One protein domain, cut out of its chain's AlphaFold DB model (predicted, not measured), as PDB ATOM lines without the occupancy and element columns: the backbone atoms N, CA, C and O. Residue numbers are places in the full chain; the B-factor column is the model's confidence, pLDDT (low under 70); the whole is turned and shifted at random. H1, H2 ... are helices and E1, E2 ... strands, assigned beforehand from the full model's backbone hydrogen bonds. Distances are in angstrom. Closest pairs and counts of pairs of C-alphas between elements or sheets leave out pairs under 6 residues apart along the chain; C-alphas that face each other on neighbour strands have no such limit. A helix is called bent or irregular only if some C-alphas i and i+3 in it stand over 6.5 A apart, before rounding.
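AT A GLANCE: This is residues 317 to 408 of the 474 residues of the protein "Peptidase S1 domain-containing protein" of Elusimicrobia bacterium CG08_land_8_20_14_0_20_51_18 (UniProt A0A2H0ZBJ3). A strongly twisted sheet of five strands, with the long strand E2 in its middle, has two helices over it: H1 runs along it near E2, E6 and E5, and H2 stands over E2. A small second sheet of three strands, E7, E1 and E8, lies by the beginning of E2, and H2 sits between the two sheets, over strands of both. The printed part has 92 residues with two named helices and eight named strands, in the order E1, E2, E3, E4, H1, E5, E6, E7, H2, E8; the class is mixed, helices and strands. The large sheet runs E3, E4, E2, E6, E5 and is mixed, the small one E7, E1, E8 and antiparallel throughout. The whole is compact, with a radius of gyration of the C-alphas of 13.1 A, and spans 40 by 28 by 19 A.

IN THESE COORDINATES: E2, residues 323 to 330, is the longest strand by residues; it measures 23.2 A from C-alpha 323 at (31.955, 40.726, 25.894) to C-alpha 330 at (55.136, 42.495, 25.937). In the same sheet are E3, residues 337 to 342, 16.0 A; E4, residues 345 to 351, 19.6 A; E5, residues 368 to 370, 6.8 A; and E6, residues 375 to 378, 10.0 A. H1 holds residues 352 to 365, 20.3 A, and is only just irregular: C-alphas 353 and 356 are 6.8 A apart. H2, residues 391 to 398, measures 10.6 A. The small sheet has E1, residues 317 to 319, 6.7 A; E7, residues 383 to 385, 7.2 A; and E8, residues 403 to 407, 13.5 A, ending with C-alpha 407 at (24.240, 25.143, 40.149).

HOW THE PARTS SIT: In the large sheet the pairing of E2 is staggered: residues 323 to 326 pair with E6, antiparallel, and residues 326 to 330 with E4, parallel. N 325 and O 376 are 2.9 A apart, and N 328 and O 348 are 2.8 A apart, both within hydrogen-bond range. E3 and E4 form a hairpin, with N 340 and O 347 at 2.9 A; E5 and E6 form another, with N 370 and O 375 at 2.8 A. From edge strand E3 to edge strand E5 the strands' lines turn by 116 degrees. H1 and H2 make two layers with this sheet, helices on one face of it. H1 is on the sheet at a height of 8.3 A, along the strands at 18 degrees to E6 on the local plane; its closest C-alphas to E5 are Asn 359 and Val 369, 6.3 A. H2 is over E2 at a height of 7.5 A and stands up from the sheet, rising 52 degrees; the C-alphas of Ala 323 and Ala 398, the closest of E2 and H2, are 4.8 A apart. H1 and H2 are apart. H2 is also on the small sheet, over E1 and E8, at a height of 9.1 A. There E1 is antiparallel to E8, with N 318 and O 404 at 2.9 A, and to E7, with N 317 and O 384 at 2.8 A. E4, H1, E5, with E2 and E6 between the two strands in the sheet, and E7, H2, E8, with E1 between them, are split strand-helix-strand units, each a helix that joins two strands of one sheet that are not neighbours; both crossovers are right-handed. Every O i to N i+4 pair is within hydrogen-bond range in H2, and 8 of 10 in H1.

THE WHOLE: The two C-alphas farthest apart, those of Gln 331 and Pro 407, are 40.8 A apart. The printed part has no cut. No link is long: E2 to E3 is short, and the others are tight. The mean pLDDT of the printed part is 89.0, and residue 333 is the one printed residue under 70.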
ATOM      1  N   TYR A 317      28.054  28.802  34.227       94.00
ATOM      2  CA  TYR A 317      27.859  30.209  33.906       94.00
ATOM      3  C   TYR A 317      27.568  30.365  32.425       94.00
ATOM      4  O   TYR A 317      28.227  29.736  31.600       94.00
ATOM      5  N   THR A 318      26.615  31.234  32.101       95.25
ATOM      6  CA  THR A 318      26.297  31.635  30.729       95.25
ATOM      7  C   THR A 318      26.544  33.130  30.569       95.25
ATOM      8  O   THR A 318      26.111  33.928  31.402       95.25
ATOM      9  N   LEU A 319      27.245  33.514  29.505       95.75
ATOM     10  CA  LEU A 319      27.451  34.903  29.111       95.75
ATOM     11  C   LEU A 319      26.208  35.423  28.367       95.75
ATOM     12  O   LEU A 319      25.854  34.901  27.312       95.75
ATOM     13  N   ASN A 320      25.536  36.442  28.903       95.00
ATOM     14  CA  ASN A 320      24.234  36.905  28.406       95.00
ATOM     15  C   ASN A 320      24.334  37.693  27.085       95.00
ATOM     16  O   ASN A 320      23.425  37.644  26.261       95.00
ATOM     17  N   SER A 321      25.432  38.420  26.872       95.88
ATOM     18  CA  SER A 321      25.716  39.190  25.656       95.88
ATOM     19  C   SER A 321      27.219  39.254  25.388       95.88
ATOM     20  O   SER A 321      28.010  39.055  26.310       95.88
ATOM     21  N   GLU A 322      27.614  39.516  24.137       96.69
ATOM     22  CA  GLU A 322      29.025  39.552  23.737       96.69
ATOM     23  C   GLU A 322      29.849  40.476  24.647       96.69
ATOM     24  O   GLU A 322      29.454  41.601  24.954       96.69
ATOM     25  N   ALA A 323      31.012  39.988  25.067       95.06
ATOM     26  CA  ALA A 323      31.955  40.726  25.894       95.06
ATOM     27  C   ALA A 323      33.342  40.698  25.259       95.06
ATOM     28  O   ALA A 323      33.673  39.778  24.515       95.06
ATOM     29  N   GLY A 324      34.199  41.665  25.580       93.44
ATOM     30  CA  GLY A 324      35.569  41.624  25.083       93.44
ATOM     31  C   GLY A 324      36.564  42.356  25.960       93.44
ATOM     32  O   GLY A 324      36.257  43.394  26.545       93.44
ATOM     33  N   LEU A 325      37.766  41.796  26.022       92.62
ATOM     34  CA  LEU A 325      38.870  42.242  26.855       92.62
ATOM     35  C   LEU A 325      40.045  42.613  25.959       92.62
ATOM     36  O   LEU A 325      40.461  41.832  25.103       92.62
ATOM     37  N   ASN A 326      40.570  43.817  26.148       94.31
ATOM     38  CA  ASN A 326      41.734  44.271  25.405       94.31
ATOM     39  C   ASN A 326      43.004  43.651  26.007       94.31
ATOM     40  O   ASN A 326      43.063  43.364  27.203       94.31
ATOM     41  N   PHE A 327      44.041  43.481  25.197       93.19
ATOM     42  CA  PHE A 327      45.360  43.076  25.655       93.19
ATOM     43  C   PHE A 327      46.478  43.750  24.857       93.19
ATOM     44  O   PHE A 327      46.286  44.226  23.739       93.19
ATOM     45  N   LYS A 328      47.663  43.796  25.458       92.44
ATOM     46  CA  LYS A 328      48.923  44.214  24.845       92.44
ATOM     47  C   LYS A 328      49.918  43.071  24.999       92.44
ATOM     48  O   LYS A 328      49.836  42.306  25.958       92.44
ATOM     49  N   VAL A 329      50.835  42.949  24.045       89.69
ATOM     50  CA  VAL A 329      51.866  41.910  24.069       89.69
ATOM     51  C   VAL A 329      53.196  42.542  24.447       89.69
ATOM     52  O   VAL A 329      53.707  43.384  23.706       89.69
ATOM     53  N   ASN A 330      53.770  42.131  25.576       85.19
ATOM     54  CA  ASN A 330      55.136  42.495  25.937       85.19
ATOM     55  C   ASN A 330      56.140  41.458  25.413       85.19
ATOM     56  O   ASN A 330      55.844  40.272  25.263       85.19
ATOM     57  N   GLN A 331      57.362  41.921  25.150       80.12
ATOM     58  CA  GLN A 331      58.479  41.088  24.693       80.12
ATOM     59  C   GLN A 331      59.320  40.548  25.868       80.12
ATOM     60  O   GLN A 331      60.501  40.247  25.695       80.12
ATOM     61  N   ALA A 332      58.755  40.459  27.081       72.56
ATOM     62  CA  ALA A 332      59.474  39.886  28.213       72.56
ATOM     63  C   ALA A 332      59.657  38.373  28.021       72.56
ATOM     64  O   ALA A 332      58.780  37.669  27.520       72.56
ATOM     65  N   THR A 333      60.816  37.868  28.441       63.53
ATOM     66  CA  THR A 333      61.161  36.442  28.350       63.53
ATOM     67  C   THR A 333      60.538  35.601  29.463       63.53
ATOM     68  O   THR A 333      60.463  34.379  29.331       63.53
ATOM     69  N   GLN A 334      60.094  36.235  30.549       77.69
ATOM     70  CA  GLN A 334      59.376  35.584  31.643       77.69
ATOM     71  C   GLN A 334      57.906  35.381  31.266       77.69
ATOM     72  O   GLN A 334      57.333  36.175  30.531       77.69
ATOM     73  N   ASN A 335      57.299  34.310  31.773       81.56
ATOM     74  CA  ASN A 335      55.875  34.052  31.595       81.56
ATOM     75  C   ASN A 335      55.079  34.911  32.584       81.56
ATOM     76  O   ASN A 335      54.968  34.531  33.749       81.56
ATOM     77  N   ASP A 336      54.522  36.030  32.119       81.75
ATOM     78  CA  ASP A 336      53.713  36.936  32.938       81.75
ATOM     79  C   ASP A 336      52.404  37.368  32.243       81.75
ATOM     80  O   ASP A 336      52.319  37.468  31.013       81.75
ATOM     81  N   VAL A 337      51.373  37.607  33.058       85.44
ATOM     82  CA  VAL A 337      50.063  38.146  32.667       85.44
ATOM     83  C   VAL A 337      49.604  39.110  33.758       85.44
ATOM     84  O   VAL A 337      49.162  38.680  34.825       85.44
ATOM     85  N   THR A 338      49.654  40.413  33.486       87.25
ATOM     86  CA  THR A 338      49.230  41.446  34.446       87.25
ATOM     87  C   THR A 338      47.973  42.173  33.982       87.25
ATOM     88  O   THR A 338      47.762  42.402  32.792       87.25
ATOM     89  N   LEU A 339      47.111  42.544  34.931       89.62
ATOM     90  CA  LEU A 339      45.936  43.371  34.668       89.62
ATOM     91  C   LEU A 339      46.292  44.842  34.886       89.62
ATOM     92  O   LEU A 339      46.650  45.236  35.993       89.62
ATOM     93  N   ASN A 340      46.140  45.645  33.839       91.25
ATOM     94  CA  ASN A 340      46.433  47.072  33.840       91.25
ATOM     95  C   ASN A 340      45.204  47.880  33.397       91.25
ATOM     96  O   ASN A 340      44.236  47.337  32.860       91.25
ATOM     97  N   ALA A 341      45.248  49.194  33.608       90.56
ATOM     98  CA  ALA A 341      44.247  50.138  33.121       90.56
ATOM     99  C   ALA A 341      44.932  51.302  32.391       90.56
ATOM    100  O   ALA A 341      45.969  51.787  32.840       90.56
ATOM    101  N   ASP A 342      44.356  51.743  31.273       88.38
ATOM    102  CA  ASP A 342      44.653  53.040  30.649       88.38
ATOM    103  C   ASP A 342      43.350  53.829  30.425       88.38
ATOM    104  O   ASP A 342      42.274  53.377  30.825       88.38
ATOM    105  N   ASP A 343      43.422  55.009  29.803       87.50
ATOM    106  CA  ASP A 343      42.254  55.876  29.557       87.50
ATOM    107  C   ASP A 343      41.144  55.208  28.713       87.50
ATOM    108  O   ASP A 343      40.029  55.720  28.625       87.50
ATOM    109  N   ARG A 344      41.425  54.052  28.092       80.31
ATOM    110  CA  ARG A 344      40.473  53.234  27.319       80.31
ATOM    111  C   ARG A 344      39.954  52.021  28.101       80.31
ATOM    112  O   ARG A 344      39.279  51.168  27.526       80.31
ATOM    113  N   GLY A 345      40.253  51.938  29.397       84.38
ATOM    114  CA  GLY A 345      39.780  50.903  30.312       84.38
ATOM    115  C   GLY A 345      40.812  49.818  30.627       84.38
ATOM    116  O   GLY A 345      42.024  50.008  30.505       84.38
ATOM    117  N   LEU A 346      40.309  48.671  31.089       89.31
ATOM    118  CA  LEU A 346      41.123  47.535  31.518       89.31
ATOM    119  C   LEU A 346      41.707  46.775  30.320       89.31
ATOM    120  O   LEU A 346      41.017  46.526  29.327       89.31
ATOM    121  N   PHE A 347      42.968  46.366  30.439       91.75
ATOM    122  CA  PHE A 347      43.640  45.501  29.476       91.75
ATOM    123  C   PHE A 347      44.600  44.526  30.170       91.75
ATOM    124  O   PHE A 347      45.158  44.825  31.227       91.75
ATOM    125  N   LEU A 348      44.811  43.360  29.562       91.25
ATOM    126  CA  LEU A 348      45.864  42.429  29.971       91.25
ATOM    127  C   LEU A 348      47.192  42.825  29.318       91.25
ATOM    128  O   LEU A 348      47.229  43.077  28.118       91.25
ATOM    129  N   ASP A 349      48.288  42.834  30.063       91.12
ATOM    130  CA  ASP A 349      49.635  42.850  29.493       91.12
ATOM    131  C   ASP A 349      50.197  41.424  29.558       91.12
ATOM    132  O   ASP A 349      50.237  40.821  30.633       91.12
ATOM    133  N   ILE A 350      50.522  40.850  28.398       89.75
ATOM    134  CA  ILE A 350      50.736  39.411  28.204       89.75
ATOM    135  C   ILE A 350      52.095  39.187  27.551       89.75
ATOM    136  O   ILE A 350      52.372  39.727  26.479       89.75
ATOM    137  N   SER A 351      52.938  38.343  28.140       88.56
ATOM    138  CA  SER A 351      54.223  38.004  27.527       88.56
ATOM    139  C   SER A 351      54.058  37.189  26.242       88.56
ATOM    140  O   SER A 351      53.259  36.251  26.175       88.56
ATOM    141  N   GLN A 352      54.863  37.507  25.223       85.25
ATOM    142  CA  GLN A 352      54.840  36.884  23.891       85.25
ATOM    143  C   GLN A 352      54.844  35.342  23.923       85.25
ATOM    144  O   GLN A 352      54.192  34.710  23.090       85.25
ATOM    145  N   ASN A 353      55.529  34.742  24.905       83.31
ATOM    146  CA  ASN A 353      55.611  33.290  25.108       83.31
ATOM    147  C   ASN A 353      54.277  32.641  25.528       83.31
ATOM    148  O   ASN A 353      54.044  31.472  25.226       83.31
ATOM    149  N   ILE A 354      53.385  33.384  26.194       84.25
ATOM    150  CA  ILE A 354      52.071  32.894  26.644       84.25
ATOM    151  C   ILE A 354      51.025  33.001  25.528       84.25
ATOM    152  O   ILE A 354      50.125  32.163  25.453       84.25
ATOM    153  N   LEU A 355      51.151  33.993  24.638       83.25
ATOM    154  CA  LEU A 355      50.134  34.343  23.640       83.25
ATOM    155  C   LEU A 355      49.669  33.149  22.787       83.25
ATOM    156  O   LEU A 355      48.474  32.976  22.565       83.25
ATOM    157  N   ASN A 356      50.589  32.280  22.362       78.69
ATOM    158  CA  ASN A 356      50.248  31.098  21.561       78.69
ATOM    159  C   ASN A 356      49.400  30.080  22.348       78.69
ATOM    160  O   ASN A 356      48.428  29.544  21.815       78.69
ATOM    161  N   GLY A 357      49.735  29.844  23.621       83.50
ATOM    162  CA  GLY A 357      48.951  28.976  24.505       83.50
ATOM    163  C   GLY A 357      47.587  29.581  24.840       83.50
ATOM    164  O   GLY A 357      46.581  28.873  24.840       83.50
ATOM    165  N   LEU A 358      47.536  30.901  25.044       83.94
ATOM    166  CA  LEU A 358      46.298  31.638  25.277       83.94
ATOM    167  C   LEU A 358      45.354  31.566  24.072       83.94
ATOM    168  O   LEU A 358      44.174  31.293  24.257       83.94
ATOM    169  N   ASN A 359      45.862  31.746  22.850       85.94
ATOM    170  CA  ASN A 359      45.063  31.676  21.624       85.94
ATOM    171  C   ASN A 359      44.396  30.302  21.458       85.94
ATOM    172  O   ASN A 359      43.195  30.228  21.187       85.94
ATOM    173  N   ALA A 360      45.136  29.214  21.695       87.38
ATOM    174  CA  ALA A 360      44.575  27.863  21.692       87.38
ATOM    175  C   ALA A 360      43.528  27.669  22.806       87.38
ATOM    176  O   ALA A 360      42.438  27.159  22.552       87.38
ATOM    177  N   ALA A 361      43.819  28.122  24.030       88.12
ATOM    178  CA  ALA A 361      42.916  27.969  25.168       88.12
ATOM    179  C   ALA A 361      41.614  28.785  25.015       88.12
ATOM    180  O   ALA A 361      40.539  28.282  25.332       88.12
ATOM    181  N   MET A 362      41.693  30.003  24.468       90.19
ATOM    182  CA  MET A 362      40.535  30.838  24.122       90.19
ATOM    183  C   MET A 362      39.697  30.211  23.007       90.19
ATOM    184  O   MET A 362      38.478  30.140  23.134       90.19
ATOM    185  N   THR A 363      40.339  29.668  21.969       88.31
ATOM    186  CA  THR A 363      39.635  28.966  20.882       88.31
ATOM    187  C   THR A 363      38.883  27.741  21.412       88.31
ATOM    188  O   THR A 363      37.715  27.551  21.086       88.31
ATOM    189  N   ASN A 364      39.504  26.959  22.303       89.00
ATOM    190  CA  ASN A 364      38.869  25.811  22.964       89.00
ATOM    191  C   ASN A 364      37.726  26.208  23.915       89.00
ATOM    192  O   ASN A 364      36.830  25.404  24.161       89.00
ATOM    193  N   LEU A 365      37.745  27.433  24.449       89.19
ATOM    194  CA  LEU A 365      36.629  28.010  25.201       89.19
ATOM    195  C   LEU A 365      35.489  28.481  24.276       89.19
ATOM    196  O   LEU A 365      34.381  28.677  24.753       89.19
ATOM    197  N   GLY A 366      35.731  28.664  22.975       91.88
ATOM    198  CA  GLY A 366      34.782  29.277  22.038       91.88
ATOM    199  C   GLY A 366      34.882  30.806  21.955       91.88
ATOM    200  O   GLY A 366      33.986  31.448  21.414       91.88
ATOM    201  N   ALA A 367      35.956  31.398  22.482       93.88
ATOM    202  CA  ALA A 367      36.289  32.811  22.321       93.88
ATOM    203  C   ALA A 367      37.191  33.031  21.093       93.88
ATOM    204  O   ALA A 367      37.967  32.153  20.711       93.88
ATOM    205  N   SER A 368      37.127  34.218  20.488       93.69
ATOM    206  CA  SER A 368      38.020  34.624  19.397       93.69
ATOM    207  C   SER A 368      39.104  35.581  19.897       93.69
ATOM    208  O   SER A 368      38.893  36.344  20.841       93.69
ATOM    209  N   VAL A 369      40.284  35.542  19.266       93.56
ATOM    210  CA  VAL A 369      41.401  36.441  19.584       93.56
ATOM    211  C   VAL A 369      41.896  37.135  18.320       93.56
ATOM    212  O   VAL A 369      42.379  36.489  17.391       93.56
ATOM    213  N   ASP A 370      41.807  38.461  18.310       93.38
ATOM    214  CA  ASP A 370      42.416  39.323  17.307       93.38
ATOM    215  C   ASP A 370      43.751  39.859  17.847       93.38
ATOM    216  O   ASP A 370      43.805  40.775  18.672       93.38
ATOM    217  N   ASN A 371      44.846  39.264  17.369       89.06
ATOM    218  CA  ASN A 371      46.207  39.662  17.733       89.06
ATOM    219  C   ASN A 371      46.622  41.019  17.135       89.06
ATOM    220  O   ASN A 371      47.545  41.640  17.656       89.06
ATOM    221  N   ALA A 372      45.977  41.483  16.058       89.62
ATOM    222  CA  ALA A 372      46.286  42.766  15.425       89.62
ATOM    223  C   ALA A 372      45.564  43.925  16.129       89.62
ATOM    224  O   ALA A 372      46.158  44.983  16.338       89.62
ATOM    225  N   ALA A 373      44.313  43.715  16.545       90.94
ATOM    226  CA  ALA A 373      43.565  44.664  17.370       90.94
ATOM    227  C   ALA A 373      43.941  44.610  18.863       90.94
ATOM    228  O   ALA A 373      43.603  45.532  19.605       90.94
ATOM    229  N   GLY A 374      44.608  43.540  19.315       92.56
ATOM    230  CA  GLY A 374      44.885  43.303  20.733       92.56
ATOM    231  C   GLY A 374      43.593  43.087  21.521       92.56
ATOM    232  O   GLY A 374      43.357  43.757  22.526       92.56
ATOM    233  N   ARG A 375      42.705  42.210  21.036       93.19
ATOM    234  CA  ARG A 375      41.374  41.997  21.625       93.19
ATOM    235  C   ARG A 375      40.975  40.527  21.674       93.19
ATOM    236  O   ARG A 375      41.118  39.801  20.697       93.19
ATOM    237  N   ILE A 376      40.423  40.113  22.810       94.25
ATOM    238  CA  ILE A 376      39.736  38.833  23.000       94.25
ATOM    239  C   ILE A 376      38.235  39.125  23.023       94.25
ATOM    240  O   ILE A 376      37.811  40.034  23.740       94.25
ATOM    241  N   THR A 377      37.439  38.359  22.279       95.81
ATOM    242  CA  THR A 377      35.975  38.488  22.231       95.81
ATOM    243  C   THR A 377      35.315  37.169  22.634       95.81
ATOM    244  O   THR A 377      35.628  36.104  22.105       95.81
ATOM    245  N   PHE A 378      34.383  37.252  23.576       96.25
ATOM    246  CA  PHE A 378      33.602  36.147  24.119       96.25
ATOM    247  C   PHE A 378      32.161  36.258  23.592       96.25
ATOM    248  O   PHE A 378      31.509  37.269  23.868       96.25
ATOM    249  N   PRO A 379      31.647  35.272  22.833       96.31
ATOM    250  CA  PRO A 379      30.334  35.377  22.201       96.31
ATOM    251  C   PRO A 379      29.185  35.268  23.211       96.31
ATOM    252  O   PRO A 379      29.287  34.587  24.233       96.31
ATOM    253  N   ALA A 380      28.049  35.891  22.892       96.69
ATOM    254  CA  ALA A 380      26.807  35.682  23.632       96.69
ATOM    255  C   ALA A 380      26.420  34.189  23.642       96.69
ATOM    256  O   ALA A 380      26.569  33.494  22.638       96.69
ATOM    257  N   GLY A 381      25.926  33.695  24.776       94.94
ATOM    258  CA  GLY A 381      25.621  32.279  24.983       94.94
ATOM    259  C   GLY A 381      26.833  31.402  25.320       94.94
ATOM    260  O   GLY A 381      26.652  30.200  25.503       94.94
ATOM    261  N   LEU A 382      28.047  31.961  25.441       95.50
ATOM    262  CA  LEU A 382      29.220  31.222  25.917       95.50
ATOM    263  C   LEU A 382      28.952  30.599  27.296       95.50
ATOM    264  O   LEU A 382      28.605  31.309  28.241       95.50
ATOM    265  N   VAL A 383      29.177  29.287  27.414       93.69
ATOM    266  CA  VAL A 383      29.045  28.525  28.662       93.69
ATOM    267  C   VAL A 383      30.417  28.128  29.203       93.69
ATOM    268  O   VAL A 383      31.248  27.591  28.475       93.69
ATOM    269  N   TYR A 384      30.642  28.334  30.501       91.25
ATOM    270  CA  TYR A 384      31.827  27.851  31.216       91.25
ATOM    271  C   TYR A 384      31.477  27.428  32.654       91.25
ATOM    272  O   TYR A 384      30.371  27.676  33.130       91.25
ATOM    273  N   TYR A 385      32.413  26.775  33.347       89.31
ATOM    274  CA  TYR A 385      32.233  26.266  34.714       89.31
ATOM    275  C   TYR A 385      33.179  26.959  35.707       89.31
ATOM    276  O   TYR A 385      34.185  27.539  35.299       89.31
ATOM    277  N   ASP A 386      32.884  26.897  37.006       85.12
ATOM    278  CA  ASP A 386      33.666  27.533  38.079       85.12
ATOM    279  C   ASP A 386      35.119  27.044  38.208       85.12
ATOM    280  O   ASP A 386      35.979  27.830  38.606       85.12
ATOM    281  N   ASN A 387      35.429  25.804  37.818       81.81
ATOM    282  CA  ASN A 387      36.812  25.315  37.726       81.81
ATOM    283  C   ASN A 387      37.556  25.720  36.445       81.81
ATOM    284  O   ASN A 387      38.742  25.406  36.319       81.81
ATOM    285  N   ASN A 388      36.898  26.353  35.471       85.19
ATOM    286  CA  ASN A 388      37.564  26.706  34.225       85.19
ATOM    287  C   ASN A 388      38.569  27.843  34.502       85.19
ATOM    288  O   ASN A 388      38.142  28.934  34.895       85.19
ATOM    289  N   PRO A 389      39.882  27.648  34.268       82.00
ATOM    290  CA  PRO A 389      40.898  28.644  34.609       82.00
ATOM    291  C   PRO A 389      40.734  29.964  33.837       82.00
ATOM    292  O   PRO A 389      41.194  31.005  34.300       82.00
ATOM    293  N   LEU A 390      40.039  29.955  32.694       86.88
ATOM    294  CA  LEU A 390      39.730  31.156  31.913       86.88
ATOM    295  C   LEU A 390      38.441  31.865  32.362       86.88
ATOM    296  O   LEU A 390      38.197  32.996  31.946       86.88
ATOM    297  N   GLY A 391      37.631  31.261  33.239       86.12
ATOM    298  CA  GLY A 391      36.366  31.837  33.713       86.12
ATOM    299  C   GLY A 391      36.526  33.178  34.440       86.12
ATOM    300  O   GLY A 391      35.599  33.989  34.461       86.12
ATOM    301  N   GLY A 392      37.712  33.455  34.996       86.44
ATOM    302  CA  GLY A 392      38.063  34.771  35.539       86.44
ATOM    303  C   GLY A 392      38.215  35.854  34.463       86.44
ATOM    304  O   GLY A 392      37.820  36.995  34.689       86.44
ATOM    305  N   LEU A 393      38.710  35.501  33.270       88.94
ATOM    306  CA  LEU A 393      38.847  36.430  32.144       88.94
ATOM    307  C   LEU A 393      37.493  36.745  31.501       88.94
ATOM    308  O   LEU A 393      37.249  37.900  31.162       88.94
ATOM    309  N   VAL A 394      36.581  35.766  31.425       91.06
ATOM    310  CA  VAL A 394      35.189  36.008  30.997       91.06
ATOM    311  C   VAL A 394      34.493  36.979  31.960       91.06
ATOM    312  O   VAL A 394      33.900  37.964  31.523       91.06
ATOM    313  N   GLN A 395      34.630  36.767  33.276       88.56
ATOM    314  CA  GLN A 395      34.079  37.667  34.302       88.56
ATOM    315  C   GLN A 395      34.659  39.082  34.247       88.56
ATOM    316  O   GLN A 395      33.921  40.049  34.434       88.56
ATOM    317  N   LEU A 396      35.958  39.206  33.972       89.25
ATOM    318  CA  LEU A 396      36.636  40.488  33.804       89.25
ATOM    319  C   LEU A 396      36.165  41.233  32.542       89.25
ATOM    320  O   LEU A 396      35.961  42.442  32.595       89.25
ATOM    321  N   ALA A 397      35.973  40.517  31.431       89.81
ATOM    322  CA  ALA A 397      35.538  41.079  30.153       89.81
ATOM    323  C   ALA A 397      34.069  41.523  30.160       89.81
ATOM    324  O   ALA A 397      33.721  42.555  29.593       89.81
ATOM    325  N   ALA A 398      33.199  40.707  30.758       89.56
ATOM    326  CA  ALA A 398      31.752  40.881  30.705       89.56
ATOM    327  C   ALA A 398      31.201  41.728  31.859       89.56
ATOM    328  O   ALA A 398      30.162  42.373  31.718       89.56
ATOM    329  N   GLY A 399      31.874  41.698  33.011       87.19
ATOM    330  CA  GLY A 399      31.310  42.157  34.272       87.19
ATOM    331  C   GLY A 399      30.206  41.225  34.789       87.19
ATOM    332  O   GLY A 399      29.527  40.515  34.047       87.19
ATOM    333  N   LYS A 400      29.997  41.246  36.108       82.81
ATOM    334  CA  LYS A 400      29.050  40.360  36.807       82.81
ATOM    335  C   LYS A 400      27.620  40.392  36.256       82.81
ATOM    336  O   LYS A 400      27.003  39.344  36.101       82.81
ATOM    337  N   ALA A 401      27.111  41.580  35.926       84.50
ATOM    338  CA  ALA A 401      25.736  41.772  35.456       84.50
ATOM    339  C   ALA A 401      25.443  41.132  34.083       84.50
ATOM    340  O   ALA A 401      24.284  40.901  33.750       84.50
ATOM    341  N   ASN A 402      26.476  40.834  33.289       91.50
ATOM    342  CA  ASN A 402      26.343  40.192  31.982       91.50
ATOM    343  C   ASN A 402      26.511  38.658  32.056       91.50
ATOM    344  O   ASN A 402      26.569  37.990  31.029       91.50
ATOM    345  N   ILE A 403      26.606  38.076  33.254       93.44
ATOM    346  CA  ILE A 403      26.791  36.634  33.450       93.44
ATOM    347  C   ILE A 403      25.656  36.089  34.315       93.44
ATOM    348  O   ILE A 403      25.331  36.660  35.351       93.44
ATOM    349  N   SER A 404      25.092  34.955  33.908       93.75
ATOM    350  CA  SER A 404      24.062  34.223  34.649       93.75
ATOM    351  C   SER A 404      24.617  32.879  35.113       93.75
ATOM    352  O   SER A 404      24.944  32.030  34.283       93.75
ATOM    353  N   GLY A 405      24.759  32.690  36.426       93.69
ATOM    354  CA  GLY A 405      25.181  31.427  37.034       93.69
ATOM    355  C   GLY A 405      24.011  30.534  37.461       93.69
ATOM    356  O   GLY A 405      22.956  31.023  37.860       93.69
ATOM    357  N   GLU A 406      24.216  29.224  37.449       92.88
ATOM    358  CA  GLU A 406      23.308  28.226  38.020       92.88
ATOM    359  C   GLU A 406      24.108  27.050  38.611       92.88
ATOM    360  O   GLU A 406      25.189  26.733  38.101       92.88
ATOM    361  N   PRO A 407      23.633  26.385  39.680       90.81
ATOM    362  CA  PRO A 407      24.240  25.143  40.149       90.81
ATOM    363  C   PRO A 407      24.208  24.035  39.087       90.81
ATOM    364  O   PRO A 407      23.201  23.858  38.401       90.81
ATOM    365  N   VAL A 408      25.292  23.264  38.964       88.69
ATOM    366  CA  VAL A 408      25.366  22.148  38.003       88.69
ATOM    367  C   VAL A 408      24.504  20.978  38.481       88.69
ATOM    368  O   VAL A 408      24.781  20.404  39.533       88.69
TER     369      VAL A 408